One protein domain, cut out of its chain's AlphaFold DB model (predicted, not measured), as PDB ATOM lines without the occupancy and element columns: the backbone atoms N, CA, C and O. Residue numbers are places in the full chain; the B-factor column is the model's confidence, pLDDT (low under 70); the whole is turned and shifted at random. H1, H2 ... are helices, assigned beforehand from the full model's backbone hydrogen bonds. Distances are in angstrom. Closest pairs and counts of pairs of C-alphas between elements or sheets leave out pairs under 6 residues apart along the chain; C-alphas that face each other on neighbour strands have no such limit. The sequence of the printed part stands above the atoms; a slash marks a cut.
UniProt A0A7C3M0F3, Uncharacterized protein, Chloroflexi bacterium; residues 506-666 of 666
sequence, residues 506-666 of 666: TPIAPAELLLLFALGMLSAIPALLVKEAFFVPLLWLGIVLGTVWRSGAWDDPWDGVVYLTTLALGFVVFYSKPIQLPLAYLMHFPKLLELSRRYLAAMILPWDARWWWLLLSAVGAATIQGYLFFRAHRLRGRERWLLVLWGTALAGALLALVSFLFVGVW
ATOM      1  N   THR A 506      19.825 -18.646 161.609       70.19
ATOM      2  CA  THR A 506      20.946 -17.894 162.189       70.19
ATOM      3  C   THR A 506      21.309 -16.713 161.291       70.19
ATOM      4  O   THR A 506      21.553 -16.911 160.104       70.19
ATOM      5  N   PRO A 507      21.337 -15.476 161.813       70.69
ATOM      6  CA  PRO A 507      21.568 -14.311 160.984       70.69
ATOM      7  C   PRO A 507      23.035 -14.228 160.546       70.69
ATOM      8  O   PRO A 507      23.938 -14.232 161.381       70.69
ATOM      9  N   ILE A 508      23.249 -14.101 159.236       75.06
ATOM     10  CA  ILE A 508      24.506 -13.651 158.623       75.06
ATOM     11  C   ILE A 508      24.997 -12.343 159.266       75.06
ATOM     12  O   ILE A 508      24.215 -11.434 159.562       75.06
ATOM     13  N   ALA A 509      26.313 -12.229 159.449       71.06
ATOM     14  CA  ALA A 509      26.935 -11.064 160.055       71.06
ATOM     15  C   ALA A 509      26.670  -9.777 159.232       71.06
ATOM     16  O   ALA A 509      26.952  -9.743 158.033       71.06
ATOM     17  N   PRO A 510      26.227  -8.665 159.857       64.19
ATOM     18  CA  PRO A 510      25.959  -7.409 159.148       64.19
ATOM     19  C   PRO A 510      27.156  -6.855 158.365       64.19
ATOM     20  O   PRO A 510      26.978  -6.205 157.339       64.19
ATOM     21  N   ALA A 511      28.381  -7.117 158.833       62.91
ATOM     22  CA  ALA A 511      29.604  -6.692 158.158       62.91
ATOM     23  C   ALA A 511      29.789  -7.371 156.789       62.91
ATOM     24  O   ALA A 511      30.234  -6.721 155.845       62.91
ATOM     25  N   GLU A 512      29.413  -8.647 156.667       72.62
ATOM     26  CA  GLU A 512      29.477  -9.391 155.404       72.62
ATOM     27  C   GLU A 512      28.437  -8.867 154.415       72.62
ATOM     28  O   GLU A 512      28.754  -8.627 153.253       72.62
ATOM     29  N   LEU A 513      27.217  -8.597 154.891       75.50
ATOM     30  CA  LEU A 513      26.158  -8.012 154.069       75.50
ATOM     31  C   LEU A 513      26.536  -6.609 153.572       75.50
ATOM     32  O   LEU A 513      26.358  -6.306 152.397       75.50
ATOM     33  N   LEU A 514      27.119  -5.766 154.429       71.44
ATOM     34  CA  LEU A 514      27.599  -4.438 154.033       71.44
ATOM     35  C   LEU A 514      28.718  -4.512 152.987       71.44
ATOM     36  O   LEU A 514      28.705  -3.746 152.023       71.44
ATOM     37  N   LEU A 515      29.666  -5.440 153.154       76.75
ATOM     38  CA  LEU A 515      30.728  -5.665 152.177       76.75
ATOM     39  C   LEU A 515      30.146  -6.098 150.826       76.75
ATOM     40  O   LEU A 515      30.503  -5.530 149.798       76.75
ATOM     41  N   LEU A 516      29.236  -7.073 150.826       80.88
ATOM     42  CA  LEU A 516      28.588  -7.564 149.611       80.88
ATOM     43  C   LEU A 516      27.750  -6.482 148.932       80.88
ATOM     44  O   LEU A 516      27.812  -6.352 147.716       80.88
ATOM     45  N   PHE A 517      27.033  -5.654 149.690       78.12
ATOM     46  CA  PHE A 517      26.301  -4.518 149.135       78.12
ATOM     47  C   PHE A 517      27.251  -3.532 148.438       78.12
ATOM     48  O   PHE A 517      27.014  -3.146 147.294       78.12
ATOM     49  N   ALA A 518      28.373  -3.181 149.077       71.50
ATOM     50  CA  ALA A 518      29.376  -2.287 148.499       71.50
ATOM     51  C   ALA A 518      30.050  -2.880 147.246       71.50
ATOM     52  O   ALA A 518      30.228  -2.183 146.248       71.50
ATOM     53  N   LEU A 519      30.384  -4.173 147.258       82.19
ATOM     54  CA  LEU A 519      30.911  -4.872 146.079       82.19
ATOM     55  C   LEU A 519      29.857  -4.981 144.964       82.19
ATOM     56  O   LEU A 519      30.199  -4.911 143.784       82.19
ATOM     57  N   GLY A 520      28.578  -5.073 145.329       85.12
ATOM     58  CA  GLY A 520      27.442  -4.982 144.416       85.12
ATOM     59  C   GLY A 520      27.400  -3.631 143.710       85.12
ATOM     60  O   GLY A 520      27.354  -3.591 142.483       85.12
ATOM     61  N   MET A 521      27.529  -2.531 144.459       78.50
ATOM     62  CA  MET A 521      27.629  -1.184 143.879       78.50
ATOM     63  C   MET A 521      28.803  -1.074 142.898       78.50
ATOM     64  O   MET A 521      28.642  -0.560 141.795       78.50
ATOM     65  N   LEU A 522      29.972  -1.617 143.254       80.69
ATOM     66  CA  LEU A 522      31.140  -1.614 142.366       80.69
ATOM     67  C   LEU A 522      30.926  -2.452 141.097       80.69
ATOM     68  O   LEU A 522      31.427  -2.082 140.038       80.69
ATOM     69  N   SER A 523      30.152  -3.540 141.169       86.56
ATOM     70  CA  SER A 523      29.833  -4.371 139.998       86.56
ATOM     71  C   SER A 523      28.984  -3.649 138.943       86.56
ATOM     72  O   SER A 523      28.974  -4.063 137.785       86.56
ATOM     73  N   ALA A 524      28.323  -2.541 139.301       80.94
ATOM     74  CA  ALA A 524      27.588  -1.713 138.348       80.94
ATOM     75  C   ALA A 524      28.510  -0.884 137.439       80.94
ATOM     76  O   ALA A 524      28.126  -0.584 136.311       80.94
ATOM     77  N   ILE A 525      29.736  -0.566 137.880       76.75
ATOM     78  CA  ILE A 525      30.680   0.251 137.103       76.75
ATOM     79  C   ILE A 525      31.007  -0.421 135.759       76.75
ATOM     80  O   ILE A 525      30.763   0.212 134.733       76.75
ATOM     81  N   PRO A 526      31.485  -1.685 135.698       79.75
ATOM     82  CA  PRO A 526      31.729  -2.347 134.418       79.75
ATOM     83  C   PRO A 526      30.467  -2.486 133.563       79.75
ATOM     84  O   PRO A 526      30.536  -2.296 132.353       79.75
ATOM     85  N   ALA A 527      29.317  -2.791 134.172       79.38
ATOM     86  CA  ALA A 527      28.055  -2.983 133.454       79.38
ATOM     87  C   ALA A 527      27.614  -1.721 132.705       79.38
ATOM     88  O   ALA A 527      27.235  -1.782 131.537       79.38
ATOM     89  N   LEU A 528      27.742  -0.563 133.353       72.81
ATOM     90  CA  LEU A 528      27.485   0.737 132.737       72.81
ATOM     91  C   LEU A 528      28.525   1.089 131.653       72.81
ATOM     92  O   LEU A 528      28.190   1.762 130.683       72.81
ATOM     93  N   LEU A 529      29.779   0.632 131.779       71.19
ATOM     94  CA  LEU A 529      30.816   0.858 130.757       71.19
ATOM     95  C   LEU A 529      30.549   0.093 129.461       71.19
ATOM     96  O   LEU A 529      30.817   0.611 128.378       71.19
ATOM     97  N   VAL A 530      30.042  -1.131 129.584       73.69
ATOM     98  CA  VAL A 530      29.781  -2.037 128.456       73.69
ATOM     99  C   VAL A 530      28.347  -1.880 127.918       73.69
ATOM    100  O   VAL A 530      28.064  -2.381 126.838       73.69
ATOM    101  N   LYS A 531      27.475  -1.136 128.620       69.88
ATOM    102  CA  LYS A 531      26.028  -0.987 128.345       69.88
ATOM    103  C   LYS A 531      25.248  -2.297 128.379       69.88
ATOM    104  O   LYS A 531      24.256  -2.468 127.687       69.88
ATOM    105  N   GLU A 532      25.706  -3.240 129.186       74.12
ATOM    106  CA  GLU A 532      25.115  -4.568 129.234       74.12
ATOM    107  C   GLU A 532      25.123  -5.068 130.673       74.12
ATOM    108  O   GLU A 532      26.156  -5.061 131.338       74.12
ATOM    109  N   ALA A 533      23.981  -5.526 131.186       76.31
ATOM    110  CA  ALA A 533      23.916  -6.092 132.537       76.31
ATOM    111  C   ALA A 533      24.005  -7.623 132.568       76.31
ATOM    112  O   ALA A 533      24.173  -8.202 133.641       76.31
ATOM    113  N   PHE A 534      23.929  -8.310 131.423       79.69
ATOM    114  CA  PHE A 534      23.849  -9.776 131.400       79.69
ATOM    115  C   PHE A 534      25.110 -10.476 131.934       79.69
ATOM    116  O   PHE A 534      25.031 -11.618 132.381       79.69
ATOM    117  N   PHE A 535      26.271  -9.810 131.912       84.94
ATOM    118  CA  PHE A 535      27.530 -10.365 132.422       84.94
ATOM    119  C   PHE A 535      27.747 -10.107 133.922       84.94
ATOM    120  O   PHE A 535      28.667 -10.666 134.517       84.94
ATOM    121  N   VAL A 536      26.902  -9.298 134.564       88.75
ATOM    122  CA  VAL A 536      27.004  -8.964 135.994       88.75
ATOM    123  C   VAL A 536      26.992 -10.206 136.905       88.75
ATOM    124  O   VAL A 536      27.796 -10.249 137.839       88.75
ATOM    125  N   PRO A 537      26.217 -11.275 136.630       92.56
ATOM    126  CA  PRO A 537      26.292 -12.520 137.397       92.56
ATOM    127  C   PRO A 537      27.676 -13.188 137.398       92.56
ATOM    128  O   PRO A 537      28.005 -13.882 138.362       92.56
ATOM    129  N   LEU A 538      28.513 -12.965 136.372       91.81
ATOM    130  CA  LEU A 538      29.911 -13.425 136.362       91.81
ATOM    131  C   LEU A 538      30.768 -12.625 137.352       91.81
ATOM    132  O   LEU A 538      31.617 -13.196 138.038       91.81
ATOM    133  N   LEU A 539      30.521 -11.317 137.478       91.75
ATOM    134  CA  LEU A 539      31.172 -10.488 138.494       91.75
ATOM    135  C   LEU A 539      30.748 -10.926 139.898       91.75
ATOM    136  O   LEU A 539      31.596 -11.078 140.777       91.75
ATOM    137  N   TRP A 540      29.455 -11.191 140.105       94.69
ATOM    138  CA  TRP A 540      28.945 -11.705 141.379       94.69
ATOM    139  C   TRP A 540      29.542 -13.066 141.732       94.69
ATOM    140  O   TRP A 540      29.915 -13.274 142.885       94.69
ATOM    141  N   LEU A 541      29.717 -13.963 140.754       94.25
ATOM    142  CA  LEU A 541      30.441 -15.222 140.942       94.25
ATOM    143  C   LEU A 541      31.857 -14.968 141.479       94.25
ATOM    144  O   LEU A 541      32.233 -15.544 142.499       94.25
ATOM    145  N   GLY A 542      32.621 -14.083 140.831       90.62
ATOM    146  CA  GLY A 542      33.971 -13.720 141.272       90.62
ATOM    147  C   GLY A 542      33.993 -13.144 142.692       90.62
ATOM    148  O   GLY A 542      34.805 -13.564 143.518       90.62
ATOM    149  N   ILE A 543      33.054 -12.246 143.002       91.62
ATOM    150  CA  ILE A 543      32.911 -11.636 144.330       91.62
ATOM    151  C   ILE A 543      32.614 -12.699 145.392       91.62
ATOM    152  O   ILE A 543      33.292 -12.740 146.419       91.62
ATOM    153  N   VAL A 544      31.637 -13.576 145.158       90.00
ATOM    154  CA  VAL A 544      31.247 -14.613 146.122       90.00
ATOM    155  C   VAL A 544      32.395 -15.590 146.356       90.00
ATOM    156  O   VAL A 544      32.739 -15.843 147.513       90.00
ATOM    157  N   LEU A 545      33.037 -16.080 145.289       90.06
ATOM    158  CA  LEU A 545      34.196 -16.977 145.384       90.06
ATOM    159  C   LEU A 545      35.362 -16.350 146.161       90.06
ATOM    160  O   LEU A 545      36.042 -17.056 146.910       90.06
ATOM    161  N   GLY A 546      35.581 -15.042 145.995       85.81
ATOM    162  CA  GLY A 546      36.634 -14.286 146.674       85.81
ATOM    163  C   GLY A 546      36.321 -13.885 148.119       85.81
ATOM    164  O   GLY A 546      37.244 -13.526 148.847       85.81
ATOM    165  N   THR A 547      35.056 -13.946 148.550       86.44
ATOM    166  CA  THR A 547      34.616 -13.455 149.869       86.44
ATOM    167  C   THR A 547      33.955 -14.555 150.707       86.44
ATOM    168  O   THR A 547      34.628 -15.293 151.434       86.44
ATOM    169  N   VAL A 548      32.633 -14.687 150.605       85.06
ATOM    170  CA  VAL A 548      31.795 -15.495 151.500       85.06
ATOM    171  C   VAL A 548      31.782 -16.982 151.152       85.06
ATOM    172  O   VAL A 548      31.373 -17.794 151.972       85.06
ATOM    173  N   TRP A 549      32.275 -17.402 149.983       87.19
ATOM    174  CA  TRP A 549      32.280 -18.818 149.587       87.19
ATOM    175  C   TRP A 549      33.090 -19.725 150.524       87.19
ATOM    176  O   TRP A 549      32.716 -20.875 150.755       87.19
ATOM    177  N   ARG A 550      34.210 -19.215 151.057       83.00
ATOM    178  CA  ARG A 550      35.105 -19.968 151.955       83.00
ATOM    179  C   ARG A 550      34.835 -19.727 153.437       83.00
ATOM    180  O   ARG A 550      35.148 -20.597 154.238       83.00
ATOM    181  N   SER A 551      34.342 -18.541 153.781       78.62
ATOM    182  CA  SER A 551      34.291 -18.045 155.163       78.62
ATOM    183  C   SER A 551      32.879 -17.762 155.674       78.62
ATOM    184  O   SER A 551      32.692 -17.688 156.882       78.62
ATOM    185  N   GLY A 552      31.902 -17.623 154.776       77.06
ATOM    186  CA  GLY A 552      30.515 -17.354 155.136       77.06
ATOM    187  C   GLY A 552      29.782 -18.609 155.603       77.06
ATOM    188  O   GLY A 552      30.184 -19.737 155.304       77.06
ATOM    189  N   ALA A 553      28.668 -18.402 156.300       79.25
ATOM    190  CA  ALA A 553      27.721 -19.461 156.631       79.25
ATOM    191  C   ALA A 553      26.993 -19.934 155.358       79.25
ATOM    192  O   ALA A 553      26.485 -19.101 154.609       79.25
ATOM    193  N   TRP A 554      26.973 -21.248 155.111       85.00
ATOM    194  CA  TRP A 554      26.250 -21.913 154.006       85.00
ATOM    195  C   TRP A 554      25.430 -23.098 154.536       85.00
ATOM    196  O   TRP A 554      25.294 -24.149 153.898       85.00
ATOM    197  N   ASP A 555      24.917 -22.942 155.748       81.38
ATOM    198  CA  ASP A 555      24.232 -23.987 156.490       81.38
ATOM    199  C   ASP A 555      22.774 -24.129 156.034       81.38
ATOM    200  O   ASP A 555      22.230 -25.237 156.057       81.38
ATOM    201  N   ASP A 556      22.153 -23.064 155.519       81.56
ATOM    202  CA  ASP A 556      20.765 -23.042 155.045       81.56
ATOM    203  C   ASP A 556      20.673 -22.527 153.589       81.56
ATOM    204  O   ASP A 556      21.420 -21.631 153.192       81.56
ATOM    205  N   PRO A 557      19.753 -23.061 152.756       78.06
ATOM    206  CA  PRO A 557      19.536 -22.585 151.386       78.06
ATOM    207  C   PRO A 557      19.298 -21.082 151.244       78.06
ATOM    208  O   PRO A 557      19.571 -20.526 150.178       78.06
ATOM    209  N   TRP A 558      18.797 -20.423 152.287       80.50
ATOM    210  CA  TRP A 558      18.601 -18.981 152.285       80.50
ATOM    211  C   TRP A 558      19.902 -18.189 152.419       80.50
ATOM    212  O   TRP A 558      19.907 -17.039 151.993       80.50
ATOM    213  N   ASP A 559      20.999 -18.782 152.902       83.94
ATOM    214  CA  ASP A 559      22.291 -18.093 153.020       83.94
ATOM    215  C   ASP A 559      22.764 -17.582 151.657       83.94
ATOM    216  O   ASP A 559      23.011 -16.390 151.464       83.94
ATOM    217  N   GLY A 560      22.783 -18.481 150.667       86.00
ATOM    218  CA  GLY A 560      23.148 -18.146 149.294       86.00
ATOM    219  C   GLY A 560      22.222 -17.096 148.683       86.00
ATOM    220  O   GLY A 560      22.691 -16.172 148.023       86.00
ATOM    221  N   VAL A 561      20.913 -17.196 148.934       87.25
ATOM    222  CA  VAL A 561      19.940 -16.203 148.453       87.25
ATOM    223  C   VAL A 561      20.220 -14.836 149.077       87.25
ATOM    224  O   VAL A 561      20.321 -13.854 148.352       87.25
ATOM    225  N   VAL A 562      20.422 -14.754 150.394       83.19
ATOM    226  CA  VAL A 562      20.673 -13.483 151.086       83.19
ATOM    227  C   VAL A 562      21.977 -12.835 150.611       83.19
ATOM    228  O   VAL A 562      21.974 -11.633 150.332       83.19
ATOM    229  N   TYR A 563      23.066 -13.595 150.446       87.88
ATOM    230  CA  TYR A 563      24.331 -13.051 149.932       87.88
ATOM    231  C   TYR A 563      24.175 -12.437 148.538       87.88
ATOM    232  O   TYR A 563      24.543 -11.280 148.320       87.88
ATOM    233  N   LEU A 564      23.610 -13.194 147.593       91.62
ATOM    234  CA  LEU A 564      23.496 -12.744 146.208       91.62
ATOM    235  C   LEU A 564      22.432 -11.651 146.048       91.62
ATOM    236  O   LEU A 564      22.639 -10.720 145.275       91.62
ATOM    237  N   THR A 565      21.321 -11.697 146.790       86.06
ATOM    238  CA  THR A 565      20.330 -10.611 146.762       86.06
ATOM    239  C   THR A 565      20.927  -9.317 147.310       86.06
ATOM    240  O   THR A 565      20.651  -8.251 146.772       86.06
ATOM    241  N   THR A 566      21.802  -9.385 148.317       82.81
ATOM    242  CA  THR A 566      22.496  -8.197 148.837       82.81
ATOM    243  C   THR A 566      23.427  -7.572 147.787       82.81
ATOM    244  O   THR A 566      23.435  -6.351 147.627       82.81
ATOM    245  N   LEU A 567      24.145  -8.399 147.015       88.19
ATOM    246  CA  LEU A 567      24.930  -7.955 145.854       88.19
ATOM    247  C   LEU A 567      24.051  -7.302 144.782       88.19
ATOM    248  O   LEU A 567      24.370  -6.212 144.308       88.19
ATOM    249  N   ALA A 568      22.933  -7.942 144.432       89.44
ATOM    250  CA  ALA A 568      21.996  -7.421 143.445       89.44
ATOM    251  C   ALA A 568      21.407  -6.076 143.861       89.44
ATOM    252  O   ALA A 568      21.354  -5.162 143.050       89.44
ATOM    253  N   LEU A 569      21.012  -5.917 145.125       81.88
ATOM    254  CA  LEU A 569      20.490  -4.647 145.622       81.88
ATOM    255  C   LEU A 569      21.546  -3.542 145.519       81.88
ATOM    256  O   LEU A 569      21.243  -2.480 144.984       81.88
ATOM    257  N   GLY A 570      22.790  -3.808 145.934       76.62
ATOM    258  CA  GLY A 570      23.898  -2.862 145.761       76.62
ATOM    259  C   GLY A 570      24.128  -2.480 144.295       76.62
ATOM    260  O   GLY A 570      24.291  -1.302 143.979       76.62
ATOM    261  N   PHE A 571      24.072  -3.463 143.392       85.81
ATOM    262  CA  PHE A 571      24.156  -3.241 141.948       85.81
ATOM    263  C   PHE A 571      23.031  -2.330 141.448       85.81
ATOM    264  O   PHE A 571      23.324  -1.296 140.856       85.81
ATOM    265  N   VAL A 572      21.762  -2.653 141.725       79.44
ATOM    266  CA  VAL A 572      20.612  -1.872 141.235       79.44
ATOM    267  C   VAL A 572      20.658  -0.439 141.776       79.44
ATOM    268  O   VAL A 572      20.395   0.496 141.020       79.44
ATOM    269  N   VAL A 573      21.065  -0.232 143.038       73.56
ATOM    270  CA  VAL A 573      21.228   1.109 143.633       73.56
ATOM    271  C   VAL A 573      22.181   1.968 142.807       73.56
ATOM    272  O   VAL A 573      21.817   3.071 142.405       73.56
ATOM    273  N   PHE A 574      23.396   1.477 142.555       73.25
ATOM    274  CA  PHE A 574      24.413   2.265 141.859       73.25
ATOM    275  C   PHE A 574      24.148   2.349 140.355       73.25
ATOM    276  O   PHE A 574      24.412   3.379 139.745       73.25
ATOM    277  N   TYR A 575      23.595   1.290 139.762       75.88
ATOM    278  CA  TYR A 575      23.260   1.254 138.344       75.88
ATOM    279  C   TYR A 575      22.161   2.263 137.994       75.88
ATOM    280  O   TYR A 575      22.275   2.986 137.013       75.88
ATOM    281  N   SER A 576      21.103   2.336 138.810       69.25
ATOM    282  CA  SER A 576      19.965   3.237 138.567       69.25
ATOM    283  C   SER A 576      20.279   4.710 138.849       69.25
ATOM    284  O   SER A 576      19.701   5.596 138.218       69.25
ATOM    285  N   LYS A 577      21.204   4.984 139.777       63.91
ATOM    286  CA  LYS A 577      21.610   6.340 140.164       63.91
ATOM    287  C   LYS A 577      23.130   6.403 140.378       63.91
ATOM    288  O   LYS A 577      23.582   6.393 141.529       63.91
ATOM    289  N   PRO A 578      23.930   6.453 139.300       56.16
ATOM    290  CA  PRO A 578      25.378   6.520 139.427       56.16
ATOM    291  C   PRO A 578      25.798   7.811 140.143       56.16
ATOM    292  O   PRO A 578      25.245   8.887 139.909       56.16
ATOM    293  N   ILE A 579      26.770   7.697 141.051       54.59
ATOM    294  CA  ILE A 579      27.296   8.846 141.800       54.59
ATOM    295  C   ILE A 579      28.025   9.772 140.822       54.59
ATOM    296  O   ILE A 579      28.949   9.345 140.128       54.59
ATOM    297  N   GLN A 580      27.623  11.043 140.787       51.53
ATOM    298  CA  GLN A 580      28.287  12.062 139.982       51.53
ATOM    299  C   GLN A 580      29.700  12.314 140.527       51.53
ATOM    300  O   GLN A 580      29.897  12.698 141.685       51.53
ATOM    301  N   LEU A 581      30.704  12.093 139.675       48.34
ATOM    302  CA  LEU A 581      32.043  12.624 139.905       48.34
ATOM    303  C   LEU A 581      32.021  14.112 139.525       48.34
ATOM    304  O   LEU A 581      31.573  14.436 138.420       48.34
ATOM    305  N   PRO A 582      32.481  15.020 140.399       47.53
ATOM    306  CA  PRO A 582      32.333  16.443 140.149       47.53
ATOM    307  C   PRO A 582      33.060  16.895 138.872       47.53
ATOM    308  O   PRO A 582      34.235  16.594 138.654       47.53
ATOM    309  N   LEU A 583      32.340  17.639 138.021       44.16
ATOM    310  CA  LEU A 583      32.758  18.053 136.672       44.16
ATOM    311  C   LEU A 583      34.107  18.788 136.631       44.16
ATOM    312  O   LEU A 583      34.860  18.619 135.673       44.16
ATOM    313  N   ALA A 584      34.437  19.546 137.679       43.88
ATOM    314  CA  ALA A 584      35.679  20.315 137.780       43.88
ATOM    315  C   ALA A 584      36.948  19.447 137.634       43.88
ATOM    316  O   ALA A 584      37.920  19.859 137.002       43.88
ATOM    317  N   TYR A 585      36.918  18.213 138.146       46.72
ATOM    318  CA  TYR A 585      38.050  17.274 138.106       46.72
ATOM    319  C   TYR A 585      38.145  16.541 136.773       46.72
ATOM    320  O   TYR A 585      39.228  16.210 136.296       46.72
ATOM    321  N   LEU A 586      36.994  16.298 136.155       48.16
ATOM    322  CA  LEU A 586      36.878  15.521 134.931       48.16
ATOM    323  C   LEU A 586      37.339  16.307 133.698       48.16
ATOM    324  O   LEU A 586      37.755  15.697 132.719       48.16
ATOM    325  N   MET A 587      37.350  17.644 133.759       48.00
ATOM    326  CA  MET A 587      37.905  18.487 132.689       48.00
ATOM    327  C   MET A 587      39.390  18.206 132.408       48.00
ATOM    328  O   MET A 587      39.834  18.362 131.276       48.00
ATOM    329  N   HIS A 588      40.137  17.713 133.400       48.22
ATOM    330  CA  HIS A 588      41.548  17.332 133.252       48.22
ATOM    331  C   HIS A 588      41.720  15.892 132.729       48.22
ATOM    332  O   HIS A 588      42.809  15.498 132.316       48.22
ATOM    333  N   PHE A 589      40.638  15.105 132.717       54.78
ATOM    334  CA  PHE A 589      40.607  13.709 132.288       54.78
ATOM    335  C   PHE A 589      39.426  13.485 131.330       54.78
ATOM    336  O   PHE A 589      38.405  12.920 131.733       54.78
ATOM    337  N   PRO A 590      39.545  13.880 130.049       55.19
ATOM    338  CA  PRO A 590      38.425  13.898 129.102       55.19
ATOM    339  C   PRO A 590      37.700  12.548 128.961       55.19
ATOM    340  O   PRO A 590      36.483  12.520 128.805       55.19
ATOM    341  N   LYS A 591      38.408  11.420 129.125       56.38
ATOM    342  CA  LYS A 591      37.794  10.078 129.152       56.38
ATOM    343  C   LYS A 591      36.906   9.831 130.378       56.38
ATOM    344  O   LYS A 591      35.887   9.161 130.261       56.38
ATOM    345  N   LEU A 592      37.271  10.361 131.549       56.62
ATOM    346  CA  LEU A 592      36.446  10.276 132.758       56.62
ATOM    347  C   LEU A 592      35.245  11.233 132.676       56.62
ATOM    348  O   LEU A 592      34.169  10.904 133.172       56.62
ATOM    349  N   LEU A 593      35.401  12.389 132.018       59.62
ATOM    350  CA  LEU A 593      34.291  13.303 131.725       59.62
ATOM    351  C   LEU A 593      33.252  12.650 130.818       59.62
ATOM    352  O   LEU A 593      32.056  12.718 131.096       59.62
ATOM    353  N   GLU A 594      33.711  11.992 129.758       61.22
ATOM    354  CA  GLU A 594      32.852  11.219 128.872       61.22
ATOM    355  C   GLU A 594      32.144  10.085 129.629       61.22
ATOM    356  O   GLU A 594      30.938   9.911 129.477       61.22
ATOM    357  N   LEU A 595      32.857   9.379 130.515       60.06
ATOM    358  CA  LEU A 595      32.292   8.375 131.426       60.06
ATOM    359  C   LEU A 595      31.151   8.944 132.281       60.06
ATOM    360  O   LEU A 595      30.079   8.359 132.349       60.06
ATOM    361  N   SER A 596      31.379  10.099 132.911       58.34
ATOM    362  CA  SER A 596      30.407  10.769 133.782       58.34
ATOM    363  C   SER A 596      29.166  11.220 133.015       58.34
ATOM    364  O   SER A 596      28.041  10.997 133.461       58.34
ATOM    365  N   ARG A 597      29.345  11.767 131.806       61.12
ATOM    366  CA  ARG A 597      28.227  12.110 130.911       61.12
ATOM    367  C   ARG A 597      27.444  10.871 130.476       61.12
ATOM    368  O   ARG A 597      26.217  10.906 130.469       61.12
ATOM    369  N   ARG A 598      28.133   9.766 130.165       62.22
ATOM    370  CA  ARG A 598      27.498   8.470 129.868       62.22
ATOM    371  C   ARG A 598      26.711   7.941 131.073       62.22
ATOM    372  O   ARG A 598      25.603   7.456 130.889       62.22
ATOM    373  N   TYR A 599      27.234   8.090 132.292       62.97
ATOM    374  CA  TYR A 599      26.533   7.711 133.523       62.97
ATOM    375  C   TYR A 599      25.273   8.546 133.774       62.97
ATOM    376  O   TYR A 599      24.241   7.988 134.134       62.97
ATOM    377  N   LEU A 600      25.326   9.861 133.541       59.81
ATOM    378  CA  LEU A 600      24.165  10.752 133.665       59.81
ATOM    379  C   LEU A 600      23.041  10.385 132.689       59.81
ATOM    380  O   LEU A 600      21.873  10.378 133.073       59.81
ATOM    381  N   ALA A 601      23.390  10.038 131.449       61.81
ATOM    382  CA  ALA A 601      22.417   9.634 130.436       61.81
ATOM    383  C   ALA A 601      21.720   8.296 130.756       61.81
ATOM    384  O   ALA A 601      20.612   8.059 130.282       61.81
ATOM    385  N   ALA A 602      22.350   7.439 131.567       60.78
ATOM    386  CA  ALA A 602      21.843   6.121 131.950       60.78
ATOM    387  C   ALA A 602      21.014   6.124 133.252       60.78
ATOM    388  O   ALA A 602      20.695   5.060 133.777       60.78
ATOM    389  N   MET A 603      20.679   7.295 133.808       66.38
ATOM    390  CA  MET A 603      19.904   7.392 135.048       66.38
ATOM    391  C   MET A 603      18.482   6.835 134.864       66.38
ATOM    392  O   MET A 603      17.743   7.264 133.979       66.38
ATOM    393  N   ILE A 604      18.078   5.907 135.739       66.62
ATOM    394  CA  ILE A 604      16.751   5.278 135.720       66.62
ATOM    395  C   ILE A 604      16.052   5.567 137.045       66.62
ATOM    396  O   ILE A 604      16.534   5.204 138.119       66.62
ATOM    397  N   LEU A 605      14.889   6.207 136.976       61.41
ATOM    398  CA  LEU A 605      14.147   6.635 138.158       61.41
ATOM    399  C   LEU A 605      13.150   5.559 138.628       61.41
ATOM    400  O   LEU A 605      12.629   4.822 137.796       61.41
ATOM    401  N   PRO A 606      12.809   5.478 139.929       53.00
ATOM    402  CA  PRO A 606      11.934   4.422 140.462       53.00
ATOM    403  C   PRO A 606      10.501   4.395 139.913       53.00
ATOM    404  O   PRO A 606       9.804   3.394 140.062       53.00
ATOM    405  N   TRP A 607      10.029   5.486 139.312       57.44
ATOM    406  CA  TRP A 607       8.724   5.544 138.641       57.44
ATOM    407  C   TRP A 607       8.774   5.069 137.186       57.44
ATOM    408  O   TRP A 607       7.723   4.833 136.592       57.44
ATOM    409  N   ASP A 608       9.966   4.873 136.617       57.47
ATOM    410  CA  ASP A 608      10.101   4.261 135.303       57.47
ATOM    411  C   ASP A 608       9.839   2.759 135.417       57.47
ATOM    412  O   ASP A 608      10.445   2.061 136.232       57.47
ATOM    413  N   ALA A 609       9.002   2.216 134.529       65.50
ATOM    414  CA  ALA A 609       8.795   0.767 134.442       65.50
ATOM    415  C   ALA A 609      10.133   0.011 134.300       65.50
ATOM    416  O   ALA A 609      10.312  -1.054 134.888       65.50
ATOM    417  N   ARG A 610      11.101   0.612 133.591       70.06
ATOM    418  CA  ARG A 610      12.478   0.114 133.413       70.06
ATOM    419  C   ARG A 610      13.172  -0.197 134.740       70.06
ATOM    420  O   ARG A 610      13.865  -1.205 134.844       70.06
ATOM    421  N   TRP A 611      12.948   0.625 135.763       72.50
ATOM    422  CA  TRP A 611      13.532   0.422 137.086       72.50
ATOM    423  C   TRP A 611      12.991  -0.836 137.764       72.50
ATOM    424  O   TRP A 611      13.755  -1.635 138.301       72.50
ATOM    425  N   TRP A 612      11.677  -1.053 137.687       67.56
ATOM    426  CA  TRP A 612      11.036  -2.240 138.255       67.56
ATOM    427  C   TRP A 612      11.477  -3.516 137.547       67.56
ATOM    428  O   TRP A 612      11.740  -4.520 138.209       67.56
ATOM    429  N   TRP A 613      11.634  -3.474 136.223       78.50
ATOM    430  CA  TRP A 613      12.181  -4.598 135.463       78.50
ATOM    431  C   TRP A 613      13.629  -4.903 135.850       78.50
ATOM    432  O   TRP A 613      13.968  -6.069 136.068       78.50
ATOM    433  N   LEU A 614      14.467  -3.875 136.020       81.25
ATOM    434  CA  LEU A 614      15.847  -4.025 136.482       81.25
ATOM    435  C   LEU A 614      15.914  -4.637 137.887       81.25
ATOM    436  O   LEU A 614      16.636  -5.606 138.110       81.25
ATOM    437  N   LEU A 615      15.129  -4.111 138.828       80.19
ATOM    438  CA  LEU A 615      15.079  -4.611 140.198       80.19
ATOM    439  C   LEU A 615      14.629  -6.076 140.249       80.19
ATOM    440  O   LEU A 615      15.298  -6.908 140.863       80.19
ATOM    441  N   LEU A 616      13.501  -6.400 139.610       82.44
ATOM    442  CA  LEU A 616      12.929  -7.748 139.637       82.44
ATOM    443  C   LEU A 616      13.845  -8.768 138.957       82.44
ATOM    444  O   LEU A 616      14.017  -9.872 139.473       82.44
ATOM    445  N   SER A 617      14.462  -8.398 137.834       84.81
ATOM    446  CA  SER A 617      15.390  -9.270 137.111       84.81
ATOM    447  C   SER A 617      16.691  -9.492 137.877       84.81
ATOM    448  O   SER A 617      17.113 -10.638 138.011       84.81
ATOM    449  N   ALA A 618      17.279  -8.449 138.470       87.94
ATOM    450  CA  ALA A 618      18.490  -8.566 139.280       87.94
ATOM    451  C   ALA A 618      18.252  -9.397 140.551       87.94
ATOM    452  O   ALA A 618      19.031 -10.303 140.851       87.94
ATOM    453  N   VAL A 619      17.156  -9.146 141.276       86.31
ATOM    454  CA  VAL A 619      16.794  -9.924 142.475       86.31
ATOM    455  C   VAL A 619      16.438 -11.367 142.108       86.31
ATOM    456  O   VAL A 619      16.855 -12.296 142.805       86.31
ATOM    457  N   GLY A 620      15.715 -11.584 141.006       85.31
ATOM    458  CA  GLY A 620      15.395 -12.917 140.495       85.31
ATOM    459  C   GLY A 620      16.649 -13.702 140.105       85.31
ATOM    460  O   GLY A 620      16.824 -14.840 140.542       85.31
ATOM    461  N   ALA A 621      17.564 -13.067 139.369       89.88
ATOM    462  CA  ALA A 621      18.837 -13.643 138.941       89.88
ATOM    463  C   ALA A 621      19.695 -14.026 140.150       89.88
ATOM    464  O   ALA A 621      20.164 -15.161 140.248       89.88
ATOM    465  N   ALA A 622      19.810 -13.122 141.125       91.50
ATOM    466  CA  ALA A 622      20.499 -13.378 142.383       91.50
ATOM    467  C   ALA A 622      19.869 -14.512 143.199       91.50
ATOM    468  O   ALA A 622      20.590 -15.315 143.785       91.50
ATOM    469  N   THR A 623      18.539 -14.612 143.227       89.00
ATOM    470  CA  THR A 623      17.842 -15.683 143.952       89.00
ATOM    471  C   THR A 623      18.128 -17.049 143.325       89.00
ATOM    472  O   THR A 623      18.448 -17.998 144.040       89.00
ATOM    473  N   ILE A 624      18.069 -17.147 141.989       90.69
ATOM    474  CA  ILE A 624      18.395 -18.373 141.242       90.69
ATOM    475  C   ILE A 624      19.859 -18.757 141.470       90.69
ATOM    476  O   ILE A 624      20.151 -19.893 141.858       90.69
ATOM    477  N   GLN A 625      20.774 -17.805 141.275       93.50
ATOM    478  CA  GLN A 625      22.208 -18.028 141.426       93.50
ATOM    479  C   GLN A 625      22.559 -18.423 142.863       93.50
ATOM    480  O   GLN A 625      23.236 -19.426 143.074       93.50
ATOM    481  N   GLY A 626      22.044 -17.696 143.856       91.69
ATOM    482  CA  GLY A 626      22.289 -17.945 145.274       91.69
ATOM    483  C   GLY A 626      21.784 -19.308 145.741       91.69
ATOM    484  O   GLY A 626      22.505 -20.032 146.432       91.69
ATOM    485  N   TYR A 627      20.588 -19.713 145.306       90.75
ATOM    486  CA  TYR A 627      20.050 -21.035 145.621       90.75
ATOM    487  C   TYR A 627      20.888 -22.173 145.013       90.75
ATOM    488  O   TYR A 627      21.162 -23.181 145.676       90.75
ATOM    489  N   LEU A 628      21.333 -22.019 143.761       91.69
ATOM    490  CA  LEU A 628      22.170 -23.015 143.088       91.69
ATOM    491  C   LEU A 628      23.591 -23.056 143.657       91.69
ATOM    492  O   LEU A 628      24.160 -24.138 143.781       91.69
ATOM    493  N   PHE A 629      24.133 -21.917 144.089       92.19
ATOM    494  CA  PHE A 629      25.422 -21.829 144.774       92.19
ATOM    495  C   PHE A 629      25.396 -22.544 146.119       92.19
ATOM    496  O   PHE A 629      26.323 -23.291 146.422       92.19
ATOM    497  N   PHE A 630      24.313 -22.398 146.884       90.88
ATOM    498  CA  PHE A 630      24.128 -23.174 148.105       90.88
ATOM    499  C   PHE A 630      24.128 -24.681 147.821       90.88
ATOM    500  O   PHE A 630      24.848 -25.439 148.474       90.88
ATOM    501  N   ARG A 631      23.359 -25.133 146.818       90.00
ATOM    502  CA  ARG A 631      23.351 -26.556 146.440       90.00
ATOM    503  C   ARG A 631      24.735 -27.027 146.003       90.00
ATOM    504  O   ARG A 631      25.164 -28.095 146.423       90.00
ATOM    505  N   ALA A 632      25.442 -26.221 145.218       88.62
ATOM    506  CA  ALA A 632      26.792 -26.515 144.766       88.62
ATOM    507  C   ALA A 632      27.799 -26.607 145.921       88.62
ATOM    508  O   ALA A 632      28.681 -27.461 145.883       88.62
ATOM    509  N   HIS A 633      27.670 -25.767 146.951       88.19
ATOM    510  CA  HIS A 633      28.545 -25.786 148.130       88.19
ATOM    511  C   HIS A 633      28.485 -27.133 148.866       88.19
ATOM    512  O   HIS A 633      29.510 -27.653 149.301       88.19
ATOM    513  N   ARG A 634      27.304 -27.766 148.895       85.81
ATOM    514  CA  ARG A 634      27.105 -29.096 149.493       85.81
ATOM    515  C   ARG A 634      27.569 -30.270 148.626       85.81
ATOM    516  O   ARG A 634      27.681 -31.382 149.138       85.81
ATOM    517  N   LEU A 635      27.836 -30.052 147.340       88.31
ATOM    518  CA  LEU A 635      28.338 -31.085 146.431       88.31
ATOM    519  C   LEU A 635      29.871 -31.086 146.371       88.31
ATOM    520  O   LEU A 635      30.542 -30.092 146.656       88.31
ATOM    521  N   ARG A 636      30.449 -32.217 145.959       81.69
ATOM    522  CA  ARG A 636      31.896 -32.373 145.737       81.69
ATOM    523  C   ARG A 636      32.182 -32.681 144.265       81.69
ATOM    524  O   ARG A 636      31.329 -33.190 143.549       81.69
ATOM    525  N   GLY A 637      33.395 -32.374 143.807       83.31
ATOM    526  CA  GLY A 637      33.846 -32.723 142.454       83.31
ATOM    527  C   GLY A 637      33.222 -31.882 141.332       83.31
ATOM    528  O   GLY A 637      32.981 -30.686 141.498       83.31
ATOM    529  N   ARG A 638      33.012 -32.493 140.158       83.56
ATOM    530  CA  ARG A 638      32.576 -31.803 138.925       83.56
ATOM    531  C   ARG A 638      31.150 -31.247 139.006       83.56
ATOM    532  O   ARG A 638      30.891 -30.170 138.480       83.56
ATOM    533  N   GLU A 639      30.255 -31.932 139.711       85.19
ATOM    534  CA  GLU A 639      28.841 -31.544 139.850       85.19
ATOM    535  C   GLU A 639      28.664 -30.188 140.543       85.19
ATOM    536  O   GLU A 639      27.804 -29.393 140.161       85.19
ATOM    537  N   ARG A 640      29.543 -29.874 141.504       90.00
ATOM    538  CA  ARG A 640      29.613 -28.559 142.150       90.00
ATOM    539  C   ARG A 640      29.818 -27.448 141.127       90.00
ATOM    540  O   ARG A 640      29.071 -26.475 141.108       90.00
ATOM    541  N   TRP A 641      30.835 -27.585 140.282       91.06
ATOM    542  CA  TRP A 641      31.183 -26.549 139.312       91.06
ATOM    543  C   TRP A 641      30.155 -26.437 138.193       91.06
ATOM    544  O   TRP A 641      29.864 -25.326 137.761       91.06
ATOM    545  N   LEU A 642      29.532 -27.551 137.798       89.88
ATOM    546  CA  LEU A 642      28.398 -27.523 136.878       89.88
ATOM    547  C   LEU A 642      27.249 -26.686 137.450       89.88
ATOM    548  O   LEU A 642      26.790 -25.780 136.768       89.88
ATOM    549  N   LEU A 643      26.830 -26.902 138.701       89.12
ATOM    550  CA  LEU A 643      25.758 -26.098 139.307       89.12
ATOM    551  C   LEU A 643      26.115 -24.612 139.447       89.12
ATOM    552  O   LEU A 643      25.248 -23.761 139.251       89.12
ATOM    553  N   VAL A 644      27.376 -24.286 139.750       90.81
ATOM    554  CA  VAL A 644      27.855 -22.893 139.794       90.81
ATOM    555  C   VAL A 644      27.760 -22.237 138.412       90.81
ATOM    556  O   VAL A 644      27.249 -21.120 138.290       90.81
ATOM    557  N   LEU A 645      28.210 -22.929 137.363       92.50
ATOM    558  CA  LEU A 645      28.152 -22.428 135.989       92.50
ATOM    559  C   LEU A 645      26.707 -22.311 135.497       92.50
ATOM    560  O   LEU A 645      26.337 -21.265 134.977       92.50
ATOM    561  N   TRP A 646      25.873 -23.323 135.741       91.25
ATOM    562  CA  TRP A 646      24.447 -23.307 135.404       91.25
ATOM    563  C   TRP A 646      23.704 -22.180 136.114       91.25
ATOM    564  O   TRP A 646      22.936 -21.465 135.477       91.25
ATOM    565  N   GLY A 647      23.948 -21.978 137.411       89.75
ATOM    566  CA  GLY A 647      23.316 -20.888 138.150       89.75
ATOM    567  C   GLY A 647      23.729 -19.514 137.645       89.75
ATOM    568  O   GLY A 647      22.890 -18.623 137.553       89.75
ATOM    569  N   THR A 648      24.990 -19.362 137.243       93.00
ATOM    570  CA  THR A 648      25.490 -18.113 136.659       93.00
ATOM    571  C   THR A 648      24.938 -17.887 135.247       93.00
ATOM    572  O   THR A 648      24.524 -16.777 134.928       93.00
ATOM    573  N   ALA A 649      24.850 -18.937 134.426       91.50
ATOM    574  CA  ALA A 649      24.283 -18.875 133.081       91.50
ATOM    575  C   ALA A 649      22.778 -18.567 133.099       91.50
ATOM    576  O   ALA A 649      22.330 -17.705 132.352       91.50
ATOM    577  N   LEU A 650      22.003 -19.207 133.984       90.75
ATOM    578  CA  LEU A 650      20.569 -18.936 134.152       90.75
ATOM    579  C   LEU A 650      20.310 -17.511 134.651       90.75
ATOM    580  O   LEU A 650      19.410 -16.839 134.154       90.75
ATOM    581  N   ALA A 651      21.112 -17.038 135.606       91.19
ATOM    582  CA  ALA A 651      21.051 -15.661 136.084       91.19
ATOM    583  C   ALA A 651      21.376 -14.654 134.968       91.19
ATOM    584  O   ALA A 651      20.658 -13.668 134.803       91.19
ATOM    585  N   GLY A 652      22.413 -14.928 134.167       89.56
ATOM    586  CA  GLY A 652      22.782 -14.112 133.007       89.56
ATOM    587  C   GLY A 652      21.705 -14.112 131.925       89.56
ATOM    588  O   GLY A 652      21.359 -13.053 131.414       89.56
ATOM    589  N   ALA A 653      21.111 -15.272 131.633       87.62
ATOM    590  CA  ALA A 653      20.019 -15.408 130.673       87.62
ATOM    591  C   ALA A 653      18.763 -14.644 131.112       87.62
ATOM    592  O   ALA A 653      18.123 -14.008 130.280       87.62
ATOM    593  N   LEU A 654      18.424 -14.655 132.407       86.56
ATOM    594  CA  LEU A 654      17.300 -13.875 132.932       86.56
ATOM    595  C   LEU A 654      17.530 -12.369 132.755       86.56
ATOM    596  O   LEU A 654      16.624 -11.663 132.318       86.56
ATOM    597  N   LEU A 655      18.736 -11.882 133.065       84.94
ATOM    598  CA  LEU A 655      19.090 -10.480 132.845       84.94
ATOM    599  C   LEU A 655      19.098 -10.134 131.351       84.94
ATOM    600  O   LEU A 655      18.514  -9.126 130.979       84.94
ATOM    601  N   ALA A 656      19.657 -10.992 130.492       83.12
ATOM    602  CA  ALA A 656      19.662 -10.805 129.039       83.12
ATOM    603  C   ALA A 656      18.249 -10.776 128.437       83.12
ATOM    604  O   ALA A 656      17.963  -9.950 127.578       83.12
ATOM    605  N   LEU A 657      17.346 -11.645 128.899       80.69
ATOM    606  CA  LEU A 657      15.955 -11.679 128.446       80.69
ATOM    607  C   LEU A 657      15.247 -10.353 128.753       80.69
ATOM    608  O   LEU A 657      14.529  -9.824 127.912       80.69
ATOM    609  N   VAL A 658      15.475  -9.798 129.944       72.31
ATOM    610  CA  VAL A 658      14.896  -8.509 130.341       72.31
ATOM    611  C   VAL A 658      15.570  -7.347 129.606       72.31
ATOM    612  O   VAL A 658      14.875  -6.430 129.181       72.31
ATOM    613  N   SER A 659      16.876  -7.420 129.342       68.62
ATOM    614  CA  SER A 659      17.560  -6.488 128.437       68.62
ATOM    615  C   SER A 659      16.954  -6.477 127.032       68.62
ATOM    616  O   SER A 659      16.798  -5.420 126.432       68.62
ATOM    617  N   PHE A 660      16.610  -7.658 126.514       67.00
ATOM    618  CA  PHE A 660      16.168  -7.858 125.136       67.00
ATOM    619  C   PHE A 660      14.679  -7.549 124.924       67.00
ATOM    620  O   PHE A 660      14.312  -6.973 123.906       67.00
ATOM    621  N   LEU A 661      13.804  -7.904 125.872       59.75
ATOM    622  CA  LEU A 661      12.352  -7.691 125.758       59.75
ATOM    623  C   LEU A 661      11.939  -6.215 125.858       59.75
ATOM    624  O   LEU A 661      10.871  -5.840 125.375       59.75
ATOM    625  N   PHE A 662      12.774  -5.369 126.455       59.75
ATOM    626  CA  PHE A 662      12.515  -3.941 126.617       59.75
ATOM    627  C   PHE A 662      13.546  -3.139 125.812       59.75
ATOM    628  O   PHE A 662      14.385  -2.469 126.397       59.75
ATOM    629  N   VAL A 663      13.466  -3.228 124.476       42.97
ATOM    630  CA  VAL A 663      14.404  -2.808 123.390       42.97
ATOM    631  C   VAL A 663      14.975  -1.359 123.442       42.97
ATOM    632  O   VAL A 663      15.604  -0.891 122.503       42.97
ATOM    633  N   GLY A 664      14.855  -0.627 124.548       47.56
ATOM    634  CA  GLY A 664      15.568   0.633 124.805       47.56
ATOM    635  C   GLY A 664      16.143   0.754 126.222       47.56
ATOM    636  O   GLY A 664      16.189   1.862 126.753       47.56
ATOM    637  N   VAL A 665      16.482  -0.364 126.880       45.06
ATOM    638  CA  VAL A 665      16.826  -0.404 128.318       45.06
ATOM    639  C   VAL A 665      18.313  -0.231 128.667       45.06
ATOM    640  O   VAL A 665      18.596  -0.126 129.858       45.06
ATOM    641  N   TRP A 666      19.255  -0.060 127.730       46.59
ATOM    642  CA  TRP A 666      20.663   0.192 128.111       46.59
ATOM    643  C   TRP A 666      21.394   1.259 127.297       46.59
ATOM    644  O   TRP A 666      21.318   1.238 126.047       46.59
TER     645      TRP A 666
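AT A GLANCE: This is residues 506 to 666 of the 666 residues of an uncharacterized protein of Chloroflexi bacterium (UniProt A0A7C3M0F3). A long hairpin of two helices, H7 and H8, has H4 packed along H7, with H1 crossing H4 and the short H2 filling the middle between H1, H4 and the hairpin. H5 and H6 make a small head at one end, with few contacts to the body. The printed part has 161 residues, 122 of them in eight named helices, H1 to H8 in order, and no named strand: the class is all helix. It is compact, with a radius of gyration of the C-alphas of 16.5 A and spans of 52 by 34 by 29 A.

IN THESE COORDINATES: H7, residues 609 to 634, is 38.1 A long and begins at C-alpha 609 (8.795, 0.767, 134.442). H8, residues 638 to 661, 34.1 A, ends at C-alpha 661 (12.352, -7.691, 125.758). H4, residues 557 to 576, is 28.8 A long and H1, residues 510 to 530, 31.4 A. H2 is residues 536 to 546, H3 548 to 551, H5 583 to 586 and H6 590 to 601.

HOW THE PARTS SIT: H7 and H8 form a hairpin at a shallow tilt of 7 degrees, closest at the C-alphas of Ala 621 and Ala 651, 4.1 A. H4 touches H7 at 31 degrees, a shallow tilt, opposite ways (C-alphas of Gly 560 and Gly 626, 4.1 A). H1 touches H4, closest at C-alphas 520 and 567, 4.1 A. H2, H7 and H8 form a bundle. Every O i to N i+4 pair is within hydrogen-bond range in H2, H6, H7 and H8, 14 of 17 in H1, 15 of 16 in H4.

THE WHOLE: The printed part has no cut; pLDDT is under 70 at 46 residues, among them residues 576 to 609 and residues 659 to 666.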